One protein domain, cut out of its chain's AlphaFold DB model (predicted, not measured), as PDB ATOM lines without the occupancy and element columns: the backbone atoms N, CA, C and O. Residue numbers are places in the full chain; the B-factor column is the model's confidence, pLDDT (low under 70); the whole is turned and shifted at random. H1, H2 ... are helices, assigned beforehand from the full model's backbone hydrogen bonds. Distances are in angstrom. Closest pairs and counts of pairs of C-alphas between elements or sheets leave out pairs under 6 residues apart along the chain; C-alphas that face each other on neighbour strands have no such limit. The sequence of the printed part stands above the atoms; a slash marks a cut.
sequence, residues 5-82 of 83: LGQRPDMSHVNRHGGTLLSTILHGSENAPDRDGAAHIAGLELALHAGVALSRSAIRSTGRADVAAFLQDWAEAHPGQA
ATOM      1  N   LEU A   5       0.845 -11.703 -20.709       88.19
ATOM      2  CA  LEU A   5       1.359 -10.647 -19.825       88.19
ATOM      3  C   LEU A   5       1.636 -11.186 -18.416       88.19
ATOM      4  O   LEU A   5       2.636 -10.815 -17.799       88.19
ATOM      5  N   GLY A   6       0.821 -12.135 -17.944       89.19
ATOM      6  CA  GLY A   6       1.040 -12.867 -16.695       89.19
ATOM      7  C   GLY A   6       2.355 -13.655 -16.660       89.19
ATOM      8  O   GLY A   6       2.920 -13.846 -15.584       89.19
ATOM      9  N   GLN A   7       2.900 -14.029 -17.824       92.31
ATOM     10  CA  GLN A   7       4.200 -14.702 -17.946       92.31
ATOM     11  C   GLN A   7       5.400 -13.744 -17.860       92.31
ATOM     12  O   GLN A   7       6.539 -14.189 -17.993       92.31
ATOM     13  N   ARG A   8       5.164 -12.445 -17.618       90.19
ATOM     14  CA  ARG A   8       6.188 -11.391 -17.488       90.19
ATOM     15  C   ARG A   8       7.180 -11.368 -18.666       90.19
ATOM     16  O   ARG A   8       8.387 -11.477 -18.443       90.19
ATOM     17  N   PRO A   9       6.693 -11.250 -19.916       92.56
ATOM     18  CA  PRO A   9       7.559 -11.143 -21.078       92.56
ATOM     19  C   PRO A   9       8.398  -9.864 -20.993       92.56
ATOM     20  O   PRO A   9       8.078  -8.935 -20.250       92.56
ATOM     21  N   ASP A  10       9.468  -9.810 -21.782       93.56
ATOM     22  CA  ASP A  10      10.281  -8.604 -21.905       93.56
ATOM     23  C   ASP A  10       9.474  -7.475 -22.569       93.56
ATOM     24  O   ASP A  10       9.304  -7.434 -23.789       93.56
ATOM     25  N   MET A  11       8.993  -6.539 -21.751       92.75
ATOM     26  CA  MET A  11       8.223  -5.373 -22.201       92.75
ATOM     27  C   MET A  11       9.078  -4.335 -22.935       92.75
ATOM     28  O   MET A  11       8.531  -3.410 -23.535       92.75
ATOM     29  N   SER A  12      10.407  -4.478 -22.901       92.50
ATOM     30  CA  SER A  12      11.338  -3.638 -23.656       92.50
ATOM     31  C   SER A  12      11.676  -4.204 -25.037       92.50
ATOM     32  O   SER A  12      12.394  -3.558 -25.801       92.50
ATOM     33  N   HIS A  13      11.134  -5.379 -25.388       94.94
ATOM     34  CA  HIS A  13      11.409  -6.032 -26.660       94.94
ATOM     35  C   HIS A  13      11.100  -5.121 -27.854       94.94
ATOM     36  O   HIS A  13      10.004  -4.565 -27.991       94.94
ATOM     37  N   VAL A  14      12.073  -5.039 -28.759       95.94
ATOM     38  CA  VAL A  14      11.956  -4.375 -30.053       95.94
ATOM     39  C   VAL A  14      11.847  -5.446 -31.130       95.94
ATOM     40  O   VAL A  14      12.724  -6.298 -31.270       95.94
ATOM     41  N   ASN A  15      10.761  -5.404 -31.899       94.62
ATOM     42  CA  ASN A  15      10.519  -6.353 -32.976       94.62
ATOM     43  C   ASN A  15      11.481  -6.119 -34.166       94.62
ATOM     44  O   ASN A  15      12.188  -5.115 -34.247       94.62
ATOM     45  N   ARG A  16      11.467  -7.020 -35.158       97.00
ATOM     46  CA  ARG A  16      12.331  -6.938 -36.361       97.00
ATOM     47  C   ARG A  16      12.119  -5.694 -37.244       97.00
ATOM     48  O   ARG A  16      12.874  -5.489 -38.187       97.00
ATOM     49  N   HIS A  17      11.071  -4.916 -36.986       95.00
ATOM     50  CA  HIS A  17      10.731  -3.681 -37.692       95.00
ATOM     51  C   HIS A  17      11.079  -2.426 -36.870       95.00
ATOM     52  O   HIS A  17      10.768  -1.320 -37.299       95.00
ATOM     53  N   GLY A  18      11.706  -2.580 -35.697       94.94
ATOM     54  CA  GLY A  18      12.060  -1.467 -34.813       94.94
ATOM     55  C   GLY A  18      10.937  -1.016 -33.871       94.94
ATOM     56  O   GLY A  18      11.102  -0.021 -33.172       94.94
ATOM     57  N   GLY A  19       9.804  -1.723 -33.833       94.12
ATOM     58  CA  GLY A  19       8.661  -1.377 -32.985       94.12
ATOM     59  C   GLY A  19       8.696  -2.046 -31.608       94.12
ATOM     60  O   GLY A  19       8.963  -3.241 -31.495       94.12
ATOM     61  N   THR A  20       8.360  -1.289 -30.566       95.44
ATOM     62  CA  THR A  20       8.017  -1.788 -29.223       95.44
ATOM     63  C   THR A  20       6.563  -2.267 -29.157       95.44
ATOM     64  O   THR A  20       5.775  -1.979 -30.066       95.44
ATOM     65  N   LEU A  21       6.166  -2.920 -28.055       95.31
ATOM     66  CA  LEU A  21       4.761  -3.262 -27.791       95.31
ATOM     67  C   LEU A  21       3.844  -2.030 -27.895       95.31
ATOM     68  O   LEU A  21       2.863  -2.077 -28.633       95.31
ATOM     69  N   LEU A  22       4.216  -0.908 -27.260       95.94
ATOM     70  CA  LEU A  22       3.473   0.357 -27.351       95.94
ATOM     71  C   LEU A  22       3.289   0.788 -28.810       95.94
ATOM     72  O   LEU A  22       2.164   0.923 -29.280       95.94
ATOM     73  N   SER A  23       4.392   0.962 -29.544       95.19
ATOM     74  CA  SER A  23       4.326   1.454 -30.927       95.19
ATOM     75  C   SER A  23       3.569   0.506 -31.858       95.19
ATOM     76  O   SER A  23       2.930   0.958 -32.800       95.19
ATOM     77  N   THR A  24       3.589  -0.800 -31.574       95.56
ATOM     78  CA  THR A  24       2.873  -1.803 -32.369       95.56
ATOM     79  C   THR A  24       1.362  -1.686 -32.166       95.56
ATOM     80  O   THR A  24       0.616  -1.745 -33.142       95.56
ATOM     81  N   ILE A  25       0.899  -1.473 -30.928       95.19
ATOM     82  CA  ILE A  25      -0.529  -1.254 -30.648       95.19
ATOM     83  C   ILE A  25      -0.997   0.069 -31.268       95.19
ATOM     84  O   ILE A  25      -2.045   0.097 -31.912       95.19
ATOM     85  N   LEU A  26      -0.203   1.141 -31.138       95.25
ATOM     86  CA  LEU A  26      -0.522   2.440 -31.740       95.25
ATOM     87  C   LEU A  26      -0.607   2.349 -33.263       95.25
ATOM     88  O   LEU A  26      -1.613   2.756 -33.840       95.25
ATOM     89  N   HIS A  27       0.379   1.713 -33.898       94.00
ATOM     90  CA  HIS A  27       0.362   1.466 -35.336       94.00
ATOM     91  C   HIS A  27      -0.894   0.693 -35.769       94.00
ATOM     92  O   HIS A  27      -1.530   1.053 -36.758       94.00
ATOM     93  N   GLY A  28      -1.295  -0.333 -35.009       93.00
ATOM     94  CA  GLY A  28      -2.543  -1.063 -35.248       93.00
ATOM     95  C   GLY A  28      -3.779  -0.164 -35.169       93.00
ATOM     96  O   GLY A  28      -4.625  -0.215 -36.059       93.00
ATOM     97  N   SER A  29      -3.842   0.712 -34.162       93.06
ATOM     98  CA  SER A  29      -4.964   1.642 -33.983       93.06
ATOM     99  C   SER A  29      -5.124   2.630 -35.144       93.06
ATOM    100  O   SER A  29      -6.244   3.003 -35.484       93.06
ATOM    101  N   GLU A  30      -4.022   3.012 -35.792       92.06
ATOM    102  CA  GLU A  30      -4.009   3.943 -36.926       92.06
ATOM    103  C   GLU A  30      -4.332   3.261 -38.262       92.06
ATOM    104  O   GLU A  30      -4.880   3.888 -39.164       92.06
ATOM    105  N   ASN A  31      -4.024   1.967 -38.387       92.12
ATOM    106  CA  ASN A  31      -4.190   1.197 -39.625       92.12
ATOM    107  C   ASN A  31      -5.451   0.318 -39.634       92.12
ATOM    108  O   ASN A  31      -5.675  -0.438 -40.579       92.12
ATOM    109  N   ALA A  32      -6.292   0.427 -38.606       88.38
ATOM    110  CA  ALA A  32      -7.582  -0.244 -38.520       88.38
ATOM    111  C   ALA A  32      -8.725   0.764 -38.270       88.38
ATOM    112  O   ALA A  32      -9.428   0.640 -37.266       88.38
ATOM    113  N   PRO A  33      -8.930   1.760 -39.159       76.62
ATOM    114  CA  PRO A  33      -9.869   2.865 -38.930       76.62
ATOM    115  C   PRO A  33     -11.330   2.411 -38.815       76.62
ATOM    116  O   PRO A  33     -12.106   3.039 -38.099       76.62
ATOM    117  N   ASP A  34     -11.687   1.297 -39.457       84.06
ATOM    118  CA  ASP A  34     -13.031   0.712 -39.394       84.06
ATOM    119  C   ASP A  34     -13.295  -0.056 -38.087       84.06
ATOM    120  O   ASP A  34     -14.403  -0.546 -37.860       84.06
ATOM    121  N   ARG A  35     -12.280  -0.218 -37.226       78.62
ATOM    122  CA  ARG A  35     -12.419  -0.890 -35.932       78.62
ATOM    123  C   ARG A  35     -12.650   0.121 -34.820       78.62
ATOM    124  O   ARG A  35     -12.086   1.214 -34.803       78.62
ATOM    125  N   ASP A  36     -13.445  -0.302 -33.846       78.56
ATOM    126  CA  ASP A  36     -13.668   0.464 -32.628       78.56
ATOM    127  C   ASP A  36     -12.344   0.693 -31.875       78.56
ATOM    128  O   ASP A  36     -11.512  -0.209 -31.712       78.56
ATOM    129  N   GLY A  37     -12.166   1.923 -31.407       79.75
ATOM    130  CA  GLY A  37     -11.017   2.354 -30.623       79.75
ATOM    131  C   GLY A  37     -10.926   1.685 -29.274       79.75
ATOM    132  O   GLY A  37      -9.820   1.455 -28.782       79.75
ATOM    133  N   ALA A  38     -12.076   1.298 -28.724       86.50
ATOM    134  CA  ALA A  38     -12.179   0.661 -27.423       86.50
ATOM    135  C   ALA A  38     -11.273  -0.577 -27.299       86.50
ATOM    136  O   ALA A  38     -10.643  -0.777 -26.266       86.50
ATOM    137  N   ALA A  39     -11.133  -1.376 -28.365       88.81
ATOM    138  CA  ALA A  39     -10.274  -2.561 -28.343       88.81
ATOM    139  C   ALA A  39      -8.778  -2.211 -28.238       88.81
ATOM    140  O   ALA A  39      -8.031  -2.882 -27.526       88.81
ATOM    141  N   HIS A  40      -8.335  -1.154 -28.925       93.56
ATOM    142  CA  HIS A  40      -6.947  -0.697 -28.857       93.56
ATOM    143  C   HIS A  40      -6.651  -0.018 -27.521       93.56
ATOM    144  O   HIS A  40      -5.599  -0.272 -26.944       93.56
ATOM    145  N   ILE A  41      -7.592   0.777 -27.000       96.56
ATOM    146  CA  ILE A  41      -7.493   1.391 -25.671       96.56
ATOM    147  C   ILE A  41      -7.375   0.311 -24.590       96.56
ATOM    148  O   ILE A  41      -6.443   0.364 -23.797       96.56
ATOM    149  N   ALA A  42      -8.219  -0.724 -24.620       95.25
ATOM    150  CA  ALA A  42      -8.120  -1.844 -23.681       95.25
ATOM    151  C   ALA A  42      -6.762  -2.569 -23.776       95.25
ATOM    152  O   ALA A  42      -6.170  -2.944 -22.765       95.25
ATOM    153  N   GLY A  43      -6.229  -2.745 -24.991       94.88
ATOM    154  CA  GLY A  43      -4.890  -3.305 -25.192       94.88
ATOM    155  C   GLY A  43      -3.774  -2.423 -24.621       94.88
ATOM    156  O   GLY A  43      -2.839  -2.939 -24.007       94.88
ATOM    157  N   LEU A  44      -3.878  -1.102 -24.794       96.56
ATOM    158  CA  LEU A  44      -2.940  -0.132 -24.226       96.56
ATOM    159  C   LEU A  44      -3.002  -0.127 -22.700       96.56
ATOM    160  O   LEU A  44      -1.957  -0.186 -22.066       96.56
ATOM    161  N   GLU A  45      -4.196  -0.116 -22.118       97.12
ATOM    162  CA  GLU A  45      -4.406  -0.174 -20.670       97.12
ATOM    163  C   GLU A  45      -3.735  -1.412 -20.057       97.12
ATOM    164  O   GLU A  45      -2.947  -1.294 -19.116       97.12
ATOM    165  N   LEU A  46      -3.944  -2.594 -20.649       95.88
ATOM    166  CA  LEU A  46      -3.280  -3.826 -20.215       95.88
ATOM    167  C   LEU A  46      -1.751  -3.734 -20.324       95.88
ATOM    168  O   LEU A  46      -1.040  -4.132 -19.400       95.88
ATOM    169  N   ALA A  47      -1.233  -3.208 -21.435       95.25
ATOM    170  CA  ALA A  47       0.204  -3.067 -21.656       95.25
ATOM    171  C   ALA A  47       0.850  -2.077 -20.669       95.25
ATOM    172  O   ALA A  47       1.939  -2.330 -20.148       95.25
ATOM    173  N   LEU A  48       0.170  -0.967 -20.382       96.19
ATOM    174  CA  LEU A  48       0.636   0.050 -19.448       96.19
ATOM    175  C   LEU A  48       0.603  -0.471 -18.008       96.19
ATOM    176  O   LEU A  48       1.598  -0.324 -17.298       96.19
ATOM    177  N   HIS A  49      -0.452  -1.178 -17.594       95.44
ATOM    178  CA  HIS A  49      -0.465  -1.876 -16.304       95.44
ATOM    179  C   HIS A  49       0.644  -2.926 -16.184       95.44
ATOM    180  O   HIS A  49       1.199  -3.119 -15.102       95.44
ATOM    181  N   ALA A  50       1.004  -3.583 -17.288       94.06
ATOM    182  CA  ALA A  50       2.083  -4.562 -17.322       94.06
ATOM    183  C   ALA A  50       3.497  -3.935 -17.324       94.06
ATOM    184  O   ALA A  50       4.488  -4.665 -17.278       94.06
ATOM    185  N   GLY A  51       3.604  -2.600 -17.336       92.81
ATOM    186  CA  GLY A  51       4.860  -1.872 -17.150       92.81
ATOM    187  C   GLY A  51       5.552  -1.419 -18.436       92.81
ATOM    188  O   GLY A  51       6.737  -1.093 -18.400       92.81
ATOM    189  N   VAL A  52       4.850  -1.378 -19.573       95.12
ATOM    190  CA  VAL A  52       5.393  -0.769 -20.799       95.12
ATOM    191  C   VAL A  52       5.696   0.714 -20.563       95.12
ATOM    192  O   VAL A  52       4.887   1.438 -19.987       95.12
ATOM    193  N   ALA A  53       6.853   1.184 -21.026       93.19
ATOM    194  CA  ALA A  53       7.207   2.598 -20.953       93.19
ATOM    195  C   ALA A  53       6.347   3.434 -21.914       93.19
ATOM    196  O   ALA A  53       6.215   3.090 -23.093       93.19
ATOM    197  N   LEU A  54       5.798   4.551 -21.430       95.94
ATOM    198  CA  LEU A  54       4.972   5.452 -22.229       95.94
ATOM    199  C   LEU A  54       5.818   6.604 -22.775       95.94
ATOM    200  O   LEU A  54       6.135   7.543 -22.056       95.94
ATOM    201  N   SER A  55       6.173   6.561 -24.059       93.38
ATOM    202  CA  SER A  55       6.928   7.657 -24.676       93.38
ATOM    203  C   SER A  55       6.052   8.893 -24.890       93.38
ATOM    204  O   SER A  55       5.056   8.830 -25.613       93.38
ATOM    205  N   ARG A  56       6.478  10.059 -24.391       92.75
ATOM    206  CA  ARG A  56       5.798  11.344 -24.663       92.75
ATOM    207  C   ARG A  56       5.752  11.685 -26.149       92.75
ATOM    208  O   ARG A  56       4.837  12.372 -26.599       92.75
ATOM    209  N   SER A  57       6.745  11.234 -26.916       92.94
ATOM    210  CA  SER A  57       6.731  11.408 -28.369       92.94
ATOM    211  C   SER A  57       5.644  10.568 -29.024       92.94
ATOM    212  O   SER A  57       4.986  11.060 -29.932       92.94
ATOM    213  N   ALA A  58       5.414   9.345 -28.539       92.19
ATOM    214  CA  ALA A  58       4.362   8.479 -29.062       92.19
ATOM    215  C   ALA A  58       2.965   9.083 -28.842       92.19
ATOM    216  O   ALA A  58       2.158   9.069 -29.766       92.19
ATOM    217  N   ILE A  59       2.715   9.702 -27.679       93.38
ATOM    218  CA  ILE A  59       1.455  10.424 -27.406       93.38
ATOM    219  C   ILE A  59       1.222  11.512 -28.465       93.38
ATOM    220  O   ILE A  59       0.182  11.533 -29.113       93.38
ATOM    221  N   ARG A  60       2.219  12.379 -28.701       92.88
ATOM    222  CA  ARG A  60       2.110  13.488 -29.671       92.88
ATOM    223  C   ARG A  60       1.954  13.029 -31.120       92.88
ATOM    224  O   ARG A  60       1.401  13.768 -31.925       92.88
ATOM    225  N   SER A  61       2.500  11.866 -31.458       92.25
ATOM    226  CA  SER A  61       2.460  11.319 -32.815       92.25
ATOM    227  C   SER A  61       1.224  10.462 -33.089       92.25
ATOM    228  O   SER A  61       1.025  10.092 -34.239       92.25
ATOM    229  N   THR A  62       0.406  10.161 -32.075       93.81
ATOM    230  CA  THR A  62      -0.799   9.339 -32.235       93.81
ATOM    231  C   THR A  62      -1.869  10.120 -32.998       93.81
ATOM    232  O   THR A  62      -2.369  11.135 -32.515       93.81
ATOM    233  N   GLY A  63      -2.242   9.643 -34.188       91.62
ATOM    234  CA  GLY A  63      -3.197  10.341 -35.059       91.62
ATOM    235  C   GLY A  63      -4.670  10.200 -34.653       91.62
ATOM    236  O   GLY A  63      -5.513  10.986 -35.085       91.62
ATOM    237  N   ARG A  64      -5.003   9.199 -33.830       91.50
ATOM    238  CA  ARG A  64      -6.383   8.875 -33.447       91.50
ATOM    239  C   ARG A  64      -6.753   9.570 -32.132       91.50
ATOM    240  O   ARG A  64      -6.154   9.297 -31.096       91.50
ATOM    241  N   ALA A  65      -7.723  10.483 -32.186       92.25
ATOM    242  CA  ALA A  65      -7.987  11.441 -31.107       92.25
ATOM    243  C   ALA A  65      -8.401  10.805 -29.767       92.25
ATOM    244  O   ALA A  65      -7.968  11.263 -28.716       92.25
ATOM    245  N   ASP A  66      -9.207   9.745 -29.795       94.00
ATOM    246  CA  ASP A  66      -9.637   9.007 -28.601       94.00
ATOM    247  C   ASP A  66      -8.476   8.255 -27.929       94.00
ATOM    248  O   ASP A  66      -8.334   8.286 -26.709       94.00
ATOM    249  N   VAL A  67      -7.600   7.636 -28.725       95.69
ATOM    250  CA  VAL A  67      -6.386   6.968 -28.235       95.69
ATOM    251  C   VAL A  67      -5.410   7.993 -27.661       95.69
ATOM    252  O   VAL A  67      -4.871   7.784 -26.578       95.69
ATOM    253  N   ALA A  68      -5.201   9.117 -28.352       95.50
ATOM    254  CA  ALA A  68      -4.334  10.189 -27.870       95.50
ATOM    255  C   ALA A  68      -4.834  10.773 -26.538       95.50
ATOM    256  O   ALA A  68      -4.029  10.969 -25.627       95.50
ATOM    257  N   ALA A  69      -6.148  10.990 -26.403       96.50
ATOM    258  CA  ALA A  69      -6.766  11.449 -25.161       96.50
ATOM    259  C   ALA A  69      -6.533  10.456 -24.013       96.50
ATOM    260  O   ALA A  69      -6.012  10.844 -22.972       96.50
ATOM    261  N   PHE A  70      -6.795   9.164 -24.237       97.56
ATOM    262  CA  PHE A  70      -6.530   8.125 -23.237       97.56
ATOM    263  C   PHE A  70      -5.064   8.110 -22.768       97.56
ATOM    264  O   PHE A  70      -4.789   8.028 -21.572       97.56
ATOM    265  N   LEU A  71      -4.104   8.194 -23.695       97.56
ATOM    266  CA  LEU A  71      -2.680   8.179 -23.344       97.56
ATOM    267  C   LEU A  71      -2.254   9.426 -22.564       97.56
ATOM    268  O   LEU A  71      -1.380   9.335 -21.701       97.56
ATOM    269  N   GLN A  72      -2.847  10.578 -22.879       97.56
ATOM    270  CA  GLN A  72      -2.613  11.821 -22.155       97.56
ATOM    271  C   GLN A  72      -3.130  11.707 -20.716       97.56
ATOM    272  O   GLN A  72      -2.358  11.936 -19.783       97.56
ATOM    273  N   ASP A  73      -4.371  11.248 -20.539       98.12
ATOM    274  CA  ASP A  73      -4.972  11.011 -19.222       98.12
ATOM    275  C   ASP A  73      -4.139  10.008 -18.404       98.12
ATOM    276  O   ASP A  73      -3.859  10.217 -17.220       98.12
ATOM    277  N   TRP A  74      -3.658   8.937 -19.046       98.12
ATOM    278  CA  TRP A  74      -2.786   7.962 -18.397       98.12
ATOM    279  C   TRP A  74      -1.465   8.578 -17.932       98.12
ATOM    280  O   TRP A  74      -1.028   8.319 -16.809       98.12
ATOM    281  N   ALA A  75      -0.808   9.370 -18.785       97.25
ATOM    282  CA  ALA A  75       0.464  10.012 -18.467       97.25
ATOM    283  C   ALA A  75       0.336  11.018 -17.314       97.25
ATOM    284  O   ALA A  75       1.273  11.165 -16.527       97.25
ATOM    285  N   GLU A  76      -0.807  11.695 -17.206       97.50
ATOM    286  CA  GLU A  76      -1.125  12.594 -16.093       97.50
ATOM    287  C   GLU A  76      -1.340  11.826 -14.784       97.50
ATOM    288  O   GLU A  76      -0.810  12.224 -13.746       97.50
ATOM    289  N   ALA A  77      -2.045  10.692 -14.835       97.69
ATOM    290  CA  ALA A  77      -2.256   9.827 -13.676       97.69
ATOM    291  C   ALA A  77      -0.982   9.073 -13.233       97.69
ATOM    292  O   ALA A  77      -0.807   8.796 -12.046       97.69
ATOM    293  N   HIS A  78      -0.074   8.762 -14.166       96.69
ATOM    294  CA  HIS A  78       1.129   7.952 -13.937       96.69
ATOM    295  C   HIS A  78       2.406   8.650 -14.442       96.69
ATOM    296  O   HIS A  78       3.107   8.125 -15.317       96.69
ATOM    297  N   PRO A  79       2.786   9.813 -13.880       93.56
ATOM    298  CA  PRO A  79       3.862  10.642 -14.426       93.56
ATOM    299  C   PRO A  79       5.231   9.946 -14.459       93.56
ATOM    300  O   PRO A  79       6.049  10.261 -15.319       93.56
ATOM    301  N   GLY A  80       5.478   8.980 -13.564       93.06
ATOM    302  CA  GLY A  80       6.723   8.200 -13.524       93.06
ATOM    303  C   GLY A  80       6.871   7.160 -14.641       93.06
ATOM    304  O   GLY A  80       7.965   6.643 -14.842       93.06
ATOM    305  N   GLN A  81       5.793   6.853 -15.367       94.00
ATOM    306  CA  GLN A  81       5.812   5.938 -16.512       94.00
ATOM    307  C   GLN A  81       6.013   6.673 -17.848       94.00
ATOM    308  O   GLN A  81       6.370   6.047 -18.849       94.00
ATOM    309  N   ALA A  82       5.784   7.990 -17.865       92.62
ATOM    310  CA  ALA A  82       5.918   8.833 -19.043       92.62
ATOM    311  C   ALA A  82       7.378   9.273 -19.251       92.62
ATOM    312  O   ALA A  82       7.887  10.120 -18.509       92.62
TER     313      ALA A  82
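Overview. This is residues 5 to 82 of the 83 residues of an uncharacterized protein of Yangia sp (UniProt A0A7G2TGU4). Two antiparallel helical hairpins, H1 with H2 and H3 with H4, stand side by side as a small bundle of four helices, H3 being the shortest. The hairpins meet through the early parts of H2 and H4, and a stretch of 16 residues with no named element, residues 5 to 20, leads into H1. The printed part has 78 residues, with four named helices in the order H1, H2, H3, H4 and no named strand; the class is all helix. It is compact, with a radius of gyration of the C-alphas of 11.9 A, and rounded, spanning 31 by 29 by 23 A.

Along the chain. H1 is residues 21 to 31, 15.5 A long, with C-alpha 21 at (4.761, -3.262, -27.791). H2 is residues 37 to 49, 18.3 A long. H3 is residues 56 to 61, 8.8 A long. H4 is residues 65 to 77, 18.4 A long, and its C-alpha 77 is at (-2.256, 9.827, -13.676).

Arrangement. H1 and H2 touch as a hairpin, at a shallow tilt of 6 degrees, opposite ways; their closest C-alphas, of Ser 29 and His 40, are 6.0 A apart. H2 touches H4 with residues 37 to 41 alone, at a shallow tilt of 24 degrees, the same way; their closest C-alphas, of Ile 41 and Val 67, are 6.2 A apart. H3 and H4 are a hairpin, touching at a shallow tilt of 12 degrees, opposite ways, and their closest C-alphas, of Ile 59 and Ala 68, are 5.8 A apart. H1 and H3 are close but not clearly touching, with the C-alphas of Ser 23 and Ala 58, their closest, 7.3 A apart. H2 and H3 are apart. In H1, H2, H3 and H4 every O i to N i+4 pair is within hydrogen-bond range.

Size, cuts and confidence. The C-alphas of Asp 34 and Gly 80, the two farthest apart, are 33.4 A from each other. The printed part has no cut. The links H1 to H2 and H3 to H4 are tight, and the link H2 to H3 is short. The mean pLDDT of the printed part is 93.2, and no printed residue is under 70.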